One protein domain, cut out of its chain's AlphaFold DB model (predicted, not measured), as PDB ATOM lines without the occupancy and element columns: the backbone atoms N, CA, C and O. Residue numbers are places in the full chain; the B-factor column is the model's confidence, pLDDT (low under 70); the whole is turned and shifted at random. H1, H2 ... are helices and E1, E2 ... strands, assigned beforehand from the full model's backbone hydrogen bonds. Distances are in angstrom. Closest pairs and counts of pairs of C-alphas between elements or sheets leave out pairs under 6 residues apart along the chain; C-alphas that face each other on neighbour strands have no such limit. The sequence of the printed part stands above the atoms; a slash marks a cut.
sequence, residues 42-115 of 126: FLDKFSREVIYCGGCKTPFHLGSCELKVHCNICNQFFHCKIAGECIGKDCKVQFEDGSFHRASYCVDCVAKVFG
ATOM      1  N   PHE A  42     177.691 167.705 230.772       91.31
ATOM      2  CA  PHE A  42     176.819 166.830 229.984       91.31
ATOM      3  C   PHE A  42     175.359 167.287 230.071       91.31
ATOM      4  O   PHE A  42     174.710 167.421 229.037       91.31
ATOM      5  N   LEU A  43     174.868 167.584 231.279       90.88
ATOM      6  CA  LEU A  43     173.496 168.058 231.483       90.88
ATOM      7  C   LEU A  43     173.225 169.371 230.741       90.88
ATOM      8  O   LEU A  43     172.210 169.473 230.064       90.88
ATOM      9  N   ASP A  44     174.150 170.333 230.789       91.81
ATOM     10  CA  ASP A  44     174.021 171.597 230.048       91.81
ATOM     11  C   ASP A  44     173.914 171.372 228.530       91.81
ATOM     12  O   ASP A  44     173.067 171.973 227.871       91.81
ATOM     13  N   LYS A  45     174.716 170.457 227.970       92.06
ATOM     14  CA  LYS A  45     174.624 170.100 226.546       92.06
ATOM     15  C   LYS A  45     173.296 169.428 226.216       92.06
ATOM     16  O   LYS A  45     172.656 169.817 225.243       92.06
ATOM     17  N   PHE A  46     172.879 168.471 227.039       91.50
ATOM     18  CA  PHE A  46     171.628 167.741 226.862       91.50
ATOM     19  C   PHE A  46     170.410 168.675 226.930       91.50
ATOM     20  O   PHE A  46     169.533 168.630 226.074       91.50
ATOM     21  N   SER A  47     170.376 169.609 227.882       91.38
ATOM     22  CA  SER A  47     169.286 170.584 228.003       91.38
ATOM     23  C   SER A  47     169.172 171.535 226.806       91.38
ATOM     24  O   SER A  47     168.090 172.070 226.559       91.38
ATOM     25  N   ARG A  48     170.259 171.743 226.051       92.88
ATOM     26  CA  ARG A  48     170.270 172.565 224.832       92.88
ATOM     27  C   ARG A  48     169.856 171.797 223.581       92.88
ATOM     28  O   ARG A  48     169.662 172.437 222.545       92.88
ATOM     29  N   GLU A  49     169.702 170.474 223.649       94.00
ATOM     30  CA  GLU A  49     169.209 169.691 222.518       94.00
ATOM     31  C   GLU A  49     167.852 170.218 222.048       94.00
ATOM     32  O   GLU A  49     166.986 170.598 222.844       94.00
ATOM     33  N   VAL A  50     167.706 170.282 220.726       94.31
ATOM     34  CA  VAL A  50     166.545 170.863 220.058       94.31
ATOM     35  C   VAL A  50     165.657 169.748 219.541       94.31
ATOM     36  O   VAL A  50     166.102 168.879 218.793       94.31
ATOM     37  N   ILE A  51     164.378 169.832 219.878       94.75
ATOM     38  CA  ILE A  51     163.327 168.999 219.306       94.75
ATOM     39  C   ILE A  51     162.305 169.875 218.584       94.75
ATOM     40  O   ILE A  51     162.183 171.070 218.840       94.75
ATOM     41  N   TYR A  52     161.574 169.282 217.643       96.31
ATOM     42  CA  TYR A  52     160.574 169.991 216.848       96.31
ATOM     43  C   TYR A  52     159.171 169.619 217.302       96.31
ATOM     44  O   TYR A  52     158.843 168.441 217.446       96.31
ATOM     45  N   CYS A  53     158.315 170.626 217.466       96.50
ATOM     46  CA  CYS A  53     156.919 170.387 217.801       96.50
ATOM     47  C   CYS A  53     156.206 169.718 216.629       96.50
ATOM     48  O   CYS A  53     156.182 170.249 215.517       96.50
ATOM     49  N   GLY A  54     155.549 168.589 216.879       95.06
ATOM     50  CA  GLY A  54     154.804 167.868 215.854       95.06
ATOM     51  C   GLY A  54     153.673 168.690 215.224       95.06
ATOM     52  O   GLY A  54     153.322 168.440 214.072       95.06
ATOM     53  N   GLY A  55     153.147 169.697 215.936       93.62
ATOM     54  CA  GLY A  55     151.966 170.468 215.539       93.62
ATOM     55  C   GLY A  55     152.251 171.768 214.777       93.62
ATOM     56  O   GLY A  55     151.663 171.992 213.718       93.62
ATOM     57  N   CYS A  56     153.101 172.647 215.314       95.75
ATOM     58  CA  CYS A  56     153.462 173.926 214.675       95.75
ATOM     59  C   CYS A  56     154.819 173.896 213.959       95.75
ATOM     60  O   CYS A  56     155.156 174.862 213.285       95.75
ATOM     61  N   LYS A  57     155.587 172.805 214.099       96.31
ATOM     62  CA  LYS A  57     156.927 172.625 213.518       96.31
ATOM     63  C   LYS A  57     157.982 173.626 213.998       96.31
ATOM     64  O   LYS A  57     159.057 173.686 213.414       96.31
ATOM     65  N   THR A  58     157.721 174.365 215.077       96.81
ATOM     66  CA  THR A  58     158.742 175.226 215.679       96.81
ATOM     67  C   THR A  58     159.725 174.392 216.512       96.81
ATOM     68  O   THR A  58     159.297 173.440 217.182       96.81
ATOM     69  N   PRO A  59     161.031 174.705 216.454       95.81
ATOM     70  CA  PRO A  59     162.032 174.096 217.320       95.81
ATOM     71  C   PRO A  59     161.911 174.635 218.747       95.81
ATOM     72  O   PRO A  59     161.548 175.794 218.941       95.81
ATOM     73  N   PHE A  60     162.249 173.808 219.730       94.75
ATOM     74  CA  PHE A  60     162.380 174.207 221.129       94.75
ATOM     75  C   PHE A  60     163.422 173.340 221.842       94.75
ATOM     76  O   PHE A  60     163.679 172.200 221.448       94.75
ATOM     77  N   HIS A  61     164.046 173.899 222.879       93.88
ATOM     78  CA  HIS A  61     165.060 173.198 223.668       93.88
ATOM     79  C   HIS A  61     164.410 172.301 224.723       93.88
ATOM     80  O   HIS A  61     163.400 172.688 225.312       93.88
ATOM     81  N   LEU A  62     165.018 171.158 225.045       90.69
ATOM     82  CA  LEU A  62     164.542 170.299 226.140       90.69
ATOM     83  C   LEU A  62     164.493 171.039 227.488       90.69
ATOM     84  O   LEU A  62     163.551 170.862 228.256       90.69
ATOM     85  N   GLY A  63     165.460 171.922 227.748       90.06
ATOM     86  CA  GLY A  63     165.525 172.726 228.971       90.06
ATOM     87  C   GLY A  63     164.551 173.909 229.038       90.06
ATOM     88  O   GLY A  63     164.494 174.574 230.065       90.06
ATOM     89  N   SER A  64     163.790 174.194 227.975       92.06
ATOM     90  CA  SER A  64     162.850 175.332 227.939       92.06
ATOM     91  C   SER A  64     161.566 175.107 228.748       92.06
ATOM     92  O   SER A  64     160.794 176.043 228.939       92.06
ATOM     93  N   CYS A  65     161.313 173.873 229.202       89.44
ATOM     94  CA  CYS A  65     160.061 173.467 229.852       89.44
ATOM     95  C   CYS A  65     158.798 173.716 228.998       89.44
ATOM     96  O   CYS A  65     157.685 173.735 229.520       89.44
ATOM     97  N   GLU A  66     158.945 173.873 227.679       91.38
ATOM     98  CA  GLU A  66     157.814 174.038 226.758       91.38
ATOM     99  C   GLU A  66     157.150 172.701 226.397       91.38
ATOM    100  O   GLU A  66     156.005 172.678 225.941       91.38
ATOM    101  N   LEU A  67     157.844 171.576 226.601       92.38
ATOM    102  CA  LEU A  67     157.319 170.246 226.308       92.38
ATOM    103  C   LEU A  67     156.100 169.934 227.184       92.38
ATOM    104  O   LEU A  67     156.221 169.862 228.403       92.38
ATOM    105  N   LYS A  68     154.940 169.681 226.566       92.06
ATOM    106  CA  LYS A  68     153.707 169.362 227.304       92.06
ATOM    107  C   LYS A  68     153.312 167.902 227.194       92.06
ATOM    108  O   LYS A  68     152.979 167.294 228.201       92.06
ATOM    109  N   VAL A  69     153.312 167.335 225.984       91.62
ATOM    110  CA  VAL A  69     152.891 165.939 225.787       91.62
ATOM    111  C   VAL A  69     153.708 165.221 224.722       91.62
ATOM    112  O   VAL A  69     154.246 165.822 223.788       91.62
ATOM    113  N   HIS A  70     153.690 163.900 224.824       93.56
ATOM    114  CA  HIS A  70     154.062 162.966 223.772       93.56
ATOM    115  C   HIS A  70     152.792 162.287 223.236       93.56
ATOM    116  O   HIS A  70     151.956 161.830 224.019       93.56
ATOM    117  N   CYS A  71     152.616 162.233 221.913       92.69
ATOM    118  CA  CYS A  71     151.432 161.609 221.321       92.69
ATOM    119  C   CYS A  71     151.596 160.091 221.189       92.69
ATOM    120  O   CYS A  71     152.462 159.625 220.454       92.69
ATOM    121  N   ASN A  72     150.673 159.324 221.777       90.94
ATOM    122  CA  ASN A  72     150.695 157.855 221.781       90.94
ATOM    123  C   ASN A  72     150.395 157.185 220.416       90.94
ATOM    124  O   ASN A  72     150.269 155.966 220.342       90.94
ATOM    125  N   ILE A  73     150.200 157.960 219.339       90.25
ATOM    126  CA  ILE A  73     149.925 157.430 217.987       90.25
ATOM    127  C   ILE A  73     151.070 157.740 217.028       90.25
ATOM    128  O   ILE A  73     151.564 156.836 216.365       90.25
ATOM    129  N   CYS A  74     151.473 159.008 216.909       93.69
ATOM    130  CA  CYS A  74     152.532 159.404 215.976       93.69
ATOM    131  C   CYS A  74     153.926 159.479 216.607       93.69
ATOM    132  O   CYS A  74     154.879 159.766 215.887       93.69
ATOM    133  N   ASN A  75     154.044 159.254 217.919       94.12
ATOM    134  CA  ASN A  75     155.291 159.320 218.687       94.12
ATOM    135  C   ASN A  75     156.062 160.645 218.534       94.12
ATOM    136  O   ASN A  75     157.288 160.683 218.587       94.12
ATOM    137  N   GLN A  76     155.342 161.746 218.294       95.88
ATOM    138  CA  GLN A  76     155.919 163.090 218.238       95.88
ATOM    139  C   GLN A  76     155.674 163.841 219.549       95.88
ATOM    140  O   GLN A  76     154.713 163.571 220.277       95.88
ATOM    141  N   PHE A  77     156.539 164.817 219.815       95.69
ATOM    142  CA  PHE A  77     156.467 165.712 220.964       95.69
ATOM    143  C   PHE A  77     155.738 167.009 220.619       95.69
ATOM    144  O   PHE A  77     155.866 167.536 219.511       95.69
ATOM    145  N   PHE A  78     154.964 167.530 221.569       95.62
ATOM    146  CA  PHE A  78     154.103 168.684 221.349       95.62
ATOM    147  C   PHE A  78     154.118 169.633 222.547       95.62
ATOM    148  O   PHE A  78     153.929 169.229 223.695       95.62
ATOM    149  N   HIS A  79     154.254 170.923 222.249       94.31
ATOM    150  CA  HIS A  79     153.958 172.028 223.172       94.31
ATOM    151  C   HIS A  79     152.609 172.715 222.857       94.31
ATOM    152  O   HIS A  79     152.079 173.483 223.666       94.31
ATOM    153  N   CYS A  80     152.012 172.391 221.700       93.44
ATOM    154  CA  CYS A  80     150.742 172.926 221.196       93.44
ATOM    155  C   CYS A  80     149.926 171.859 220.435       93.44
ATOM    156  O   CYS A  80     150.429 170.774 220.159       93.44
ATOM    157  N   LYS A  81     148.696 172.191 220.007       91.06
ATOM    158  CA  LYS A  81     147.794 171.299 219.233       91.06
ATOM    159  C   LYS A  81     147.561 169.935 219.903       91.06
ATOM    160  O   LYS A  81     147.604 168.877 219.270       91.06
ATOM    161  N   ILE A  82     147.307 169.984 221.203       90.94
ATOM    162  CA  ILE A  82     147.063 168.822 222.053       90.94
ATOM    163  C   ILE A  82     145.554 168.645 222.175       90.94
ATOM    164  O   ILE A  82     144.855 169.609 222.472       90.94
ATOM    165  N   ALA A  83     145.059 167.436 221.924       88.94
ATOM    166  CA  ALA A  83     143.636 167.129 222.056       88.94
ATOM    167  C   ALA A  83     143.250 166.782 223.502       88.94
ATOM    168  O   ALA A  83     142.109 166.991 223.899       88.94
ATOM    169  N   GLY A  84     144.205 166.261 224.276       84.75
ATOM    170  CA  GLY A  84     144.034 165.896 225.677       84.75
ATOM    171  C   GLY A  84     144.412 164.445 225.961       84.75
ATOM    172  O   GLY A  84     145.079 163.779 225.159       84.75
ATOM    173  N   GLU A  85     143.976 163.979 227.126       86.25
ATOM    174  CA  GLU A  85     144.255 162.649 227.657       86.25
ATOM    175  C   GLU A  85     143.121 161.658 227.369       86.25
ATOM    176  O   GLU A  85     141.940 162.006 227.341       86.25
ATOM    177  N   CYS A  86     143.464 160.381 227.210       85.06
ATOM    178  CA  CYS A  86     142.478 159.314 227.112       85.06
ATOM    179  C   CYS A  86     141.760 159.079 228.454       85.06
ATOM    180  O   CYS A  86     142.376 158.811 229.488       85.06
ATOM    181  N   ILE A  87     140.426 159.065 228.403       81.81
ATOM    182  CA  ILE A  87     139.546 158.772 229.548       81.81
ATOM    183  C   ILE A  87     139.320 157.271 229.805       81.81
ATOM    184  O   ILE A  87     138.832 156.900 230.871       81.81
ATOM    185  N   GLY A  88     139.704 156.406 228.865       80.19
ATOM    186  CA  GLY A  88     139.557 154.951 228.944       80.19
ATOM    187  C   GLY A  88     140.259 154.319 230.144       80.19
ATOM    188  O   GLY A  88     141.262 154.834 230.644       80.19
ATOM    189  N   LYS A  89     139.719 153.185 230.605       80.94
ATOM    190  CA  LYS A  89     140.257 152.438 231.752       80.94
ATOM    191  C   LYS A  89     141.612 151.797 231.451       80.94
ATOM    192  O   LYS A  89     142.417 151.702 232.367       80.94
ATOM    193  N   ASP A  90     141.865 151.451 230.192       83.12
ATOM    194  CA  ASP A  90     143.098 150.779 229.757       83.12
ATOM    195  C   ASP A  90     144.223 151.764 229.397       83.12
ATOM    196  O   ASP A  90     145.375 151.382 229.232       83.12
ATOM    197  N   CYS A  91     143.910 153.060 229.303       83.81
ATOM    198  CA  CYS A  91     144.881 154.103 228.968       83.81
ATOM    199  C   CYS A  91     145.560 154.740 230.186       83.81
ATOM    200  O   CYS A  91     146.160 155.809 230.034       83.81
ATOM    201  N   LYS A  92     145.385 154.186 231.389       89.06
ATOM    202  CA  LYS A  92     145.923 154.769 232.621       89.06
ATOM    203  C   LYS A  92     146.895 153.814 233.297       89.06
ATOM    204  O   LYS A  92     146.643 152.616 233.376       89.06
ATOM    205  N   VAL A  93     147.962 154.379 233.839       90.94
ATOM    206  CA  VAL A  93     148.909 153.694 234.716       90.94
ATOM    207  C   VAL A  93     148.849 154.390 236.066       90.94
ATOM    208  O   VAL A  93     148.886 155.618 236.121       90.94
ATOM    209  N   GLN A  94     148.689 153.614 237.134       93.81
ATOM    210  CA  GLN A  94     148.723 154.123 238.501       93.81
ATOM    211  C   GLN A  94     150.149 154.015 239.036       93.81
ATOM    212  O   GLN A  94     150.765 152.957 238.906       93.81
ATOM    213  N   PHE A  95     150.657 155.089 239.628       92.62
ATOM    214  CA  PHE A  95     151.935 155.079 240.335       92.62
ATOM    215  C   PHE A  95     151.754 154.713 241.809       92.62
ATOM    216  O   PHE A  95     150.639 154.668 242.332       92.62
ATOM    217  N   GLU A  96     152.873 154.469 242.488       94.25
ATOM    218  CA  GLU A  96     152.915 154.126 243.914       94.25
ATOM    219  C   GLU A  96     152.337 155.230 244.812       94.25
ATOM    220  O   GLU A  96     151.758 154.938 245.855       94.25
ATOM    221  N   ASP A  97     152.427 156.492 244.384       93.75
ATOM    222  CA  ASP A  97     151.864 157.657 245.078       93.75
ATOM    223  C   ASP A  97     150.337 157.798 244.909       93.75
ATOM    224  O   ASP A  97     149.721 158.710 245.458       93.75
ATOM    225  N   GLY A  98     149.711 156.896 244.149       92.19
ATOM    226  CA  GLY A  98     148.283 156.911 243.854       92.19
ATOM    227  C   GLY A  98     147.876 157.853 242.717       92.19
ATOM    228  O   GLY A  98     146.692 157.885 242.370       92.19
ATOM    229  N   SER A  99     148.815 158.581 242.107       91.94
ATOM    230  CA  SER A  99     148.554 159.390 240.918       91.94
ATOM    231  C   SER A  99     148.364 158.511 239.672       91.94
ATOM    232  O   SER A  99     148.783 157.351 239.625       91.94
ATOM    233  N   PHE A 100     147.691 159.049 238.649       90.94
ATOM    234  CA  PHE A 100     147.474 158.353 237.380       90.94
ATOM    235  C   PHE A 100     148.146 159.113 236.239       90.94
ATOM    236  O   PHE A 100     147.806 160.270 236.003       90.94
ATOM    237  N   HIS A 101     149.004 158.441 235.468       89.44
ATOM    238  CA  HIS A 101     149.381 158.925 234.140       89.44
ATOM    239  C   HIS A 101     148.429 158.360 233.095       89.44
ATOM    240  O   HIS A 101     148.121 157.166 233.101       89.44
ATOM    241  N   ARG A 102     147.992 159.210 232.164       90.56
ATOM    242  CA  ARG A 102     147.139 158.818 231.040       90.56
ATOM    243  C   ARG A 102     147.846 159.014 229.706       90.56
ATOM    244  O   ARG A 102     148.659 159.922 229.536       90.56
ATOM    245  N   ALA A 103     147.498 158.174 228.735       90.88
ATOM    246  CA  ALA A 103     147.946 158.352 227.358       90.88
ATOM    247  C   ALA A 103     147.409 159.672 226.773       90.88
ATOM    248  O   ALA A 103     146.225 159.977 226.921       90.88
ATOM    249  N   SER A 104     148.264 160.426 226.078       90.94
ATOM    250  CA  SER A 104     147.943 161.730 225.476       90.94
ATOM    251  C   SER A 104     148.006 161.705 223.947       90.94
ATOM    252  O   SER A 104     148.746 160.914 223.351       90.94
ATOM    253  N   TYR A 105     147.240 162.587 223.295       90.75
ATOM    254  CA  TYR A 105     147.092 162.604 221.836       90.75
ATOM    255  C   TYR A 105     147.122 164.019 221.244       90.75
ATOM    256  O   TYR A 105     146.653 164.982 221.855       90.75
ATOM    257  N   CYS A 106     147.656 164.151 220.025       92.81
ATOM    258  CA  CYS A 106     147.590 165.396 219.260       92.81
ATOM    259  C   CYS A 106     146.282 165.498 218.462       92.81
ATOM    260  O   CYS A 106     145.674 164.484 218.107       92.81
ATOM    261  N   VAL A 107     145.877 166.730 218.143       90.50
ATOM    262  CA  VAL A 107     144.641 167.022 217.390       90.50
ATOM    263  C   VAL A 107     144.609 166.292 216.045       90.50
ATOM    264  O   VAL A 107     143.589 165.704 215.693       90.50
ATOM    265  N   ASP A 108     145.734 166.241 215.330       90.75
ATOM    266  CA  ASP A 108     145.795 165.628 213.999       90.75
ATOM    267  C   ASP A 108     145.574 164.109 214.041       90.75
ATOM    268  O   ASP A 108     144.881 163.548 213.191       90.75
ATOM    269  N   CYS A 109     146.155 163.418 215.027       89.75
ATOM    270  CA  CYS A 109     145.953 161.978 215.194       89.75
ATOM    271  C   CYS A 109     144.520 161.659 215.612       89.75
ATOM    272  O   CYS A 109     143.953 160.668 215.155       89.75
ATOM    273  N   VAL A 110     143.925 162.508 216.445       86.88
ATOM    274  CA  VAL A 110     142.543 162.334 216.891       86.88
ATOM    275  C   VAL A 110     141.573 162.531 215.741       86.88
ATOM    276  O   VAL A 110     140.743 161.659 215.505       86.88
ATOM    277  N   ALA A 111     141.733 163.606 214.969       86.56
ATOM    278  CA  ALA A 111     140.892 163.876 213.808       86.56
ATOM    279  C   ALA A 111     140.923 162.717 212.797       86.56
ATOM    280  O   ALA A 111     139.886 162.349 212.252       86.56
ATOM    281  N   LYS A 112     142.093 162.094 212.592       86.88
ATOM    282  CA  LYS A 112     142.261 160.952 211.678       86.88
ATOM    283  C   LYS A 112     141.607 159.659 212.165       86.88
ATOM    284  O   LYS A 112     141.138 158.885 211.340       86.88
ATOM    285  N   VAL A 113     141.642 159.386 213.471       81.12
ATOM    286  CA  VAL A 113     141.224 158.080 214.020       81.12
ATOM    287  C   VAL A 113     139.803 158.114 214.584       81.12
ATOM    288  O   VAL A 113     139.084 157.124 214.473       81.12
ATOM    289  N   PHE A 114     139.393 159.231 215.183       74.00
ATOM    290  CA  PHE A 114     138.177 159.324 215.998       74.00
ATOM    291  C   PHE A 114     137.184 160.394 215.532       74.00
ATOM    292  O   PHE A 114     136.041 160.405 215.997       74.00
ATOM    293  N   GLY A 115     137.582 161.308 214.640       72.56
ATOM    294  CA  GLY A 115     136.767 162.482 214.315       72.56
ATOM    295  C   GLY A 115     136.471 163.313 215.575       72.56
ATOM    296  O   GLY A 115     137.403 163.749 216.245       72.56
TER     297      GLY A 115
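This is residues 42 to 115 of the 126 residues of an uncharacterized protein of viral metagenome (UniProt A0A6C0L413). This is a loose, flat string of small pieces: the strand pair E3 and E6 lies near the middle with helix H2 at one end of it, and the hairpin E4 and E5 reaches away from its other end. Across the long stretch of residues 62 to 81, which has no named element, lies a second hairpin, E1 and E2, with the short helix H1 beyond it at the far end. The printed part has 74 residues, with two named helices and six named strands in the order H1, E1, E2, E3, E4, E5, E6, H2; the strands make three antiparallel sheets of two, E1 - E2, E3 - E6 and E4 - E5. The class is mixed, helices and strands, with 33 residues, under half, in named elements. The radius of gyration of the C-alphas is 14.1 A, and the spans are 39 by 34 by 14 A.

E3, residues 82 to 85, is the longest strand by residues, 8.8 A from first to last C-alpha, and begins at C-alpha 82 at (147.063, 168.822, 222.053). Its partner E6 is residues 104 to 106, 7.2 A long. H2, residues 107 to 114, is 10.1 A long and ends at C-alpha 114 at (138.177, 159.324, 215.998). E4 is residues 92 to 94 and E5 is residues 100 to 102. E1 is residues 50 to 52 and E2 is residues 59 to 61. H1, residues 42 to 47, is 8.6 A long and begins at C-alpha 42 at (176.819, 166.830, 229.984).

E3 and E6 are antiparallel at 159 degrees, with N 83 and O 105 within hydrogen-bond range at 2.9 A. The closest C-alphas of E3 and H2 are those of Ala 83 and Val 107, 4.8 A apart. E5 runs on into E6 across a break of 1 residue, at 26 degrees. E4 and E5 form a hairpin, antiparallel at 158 degrees, with N 93 and O 101 2.9 A apart. E4 and H2 are apart. Residues 69 to 70 pair with residues 77 to 78, antiparallel. E1 and E2 form a hairpin, antiparallel at 141 degrees, with N 51 and O 60 2.9 A apart. The closest C-alphas of H1 and E2 are those of Ser 47 and His 61, 6.6 A apart. H1 and H2 are apart. In H1 and H2 every O i to N i+4 pair is within hydrogen-bond range.

The two C-alphas farthest apart are those of Phe 42 and Gly 115, at 43.2 A. The printed part has no cut. The link from E2 to E3, 20 residues, is long. The mean pLDDT of the printed part is 90.7, and no printed residue is under 70.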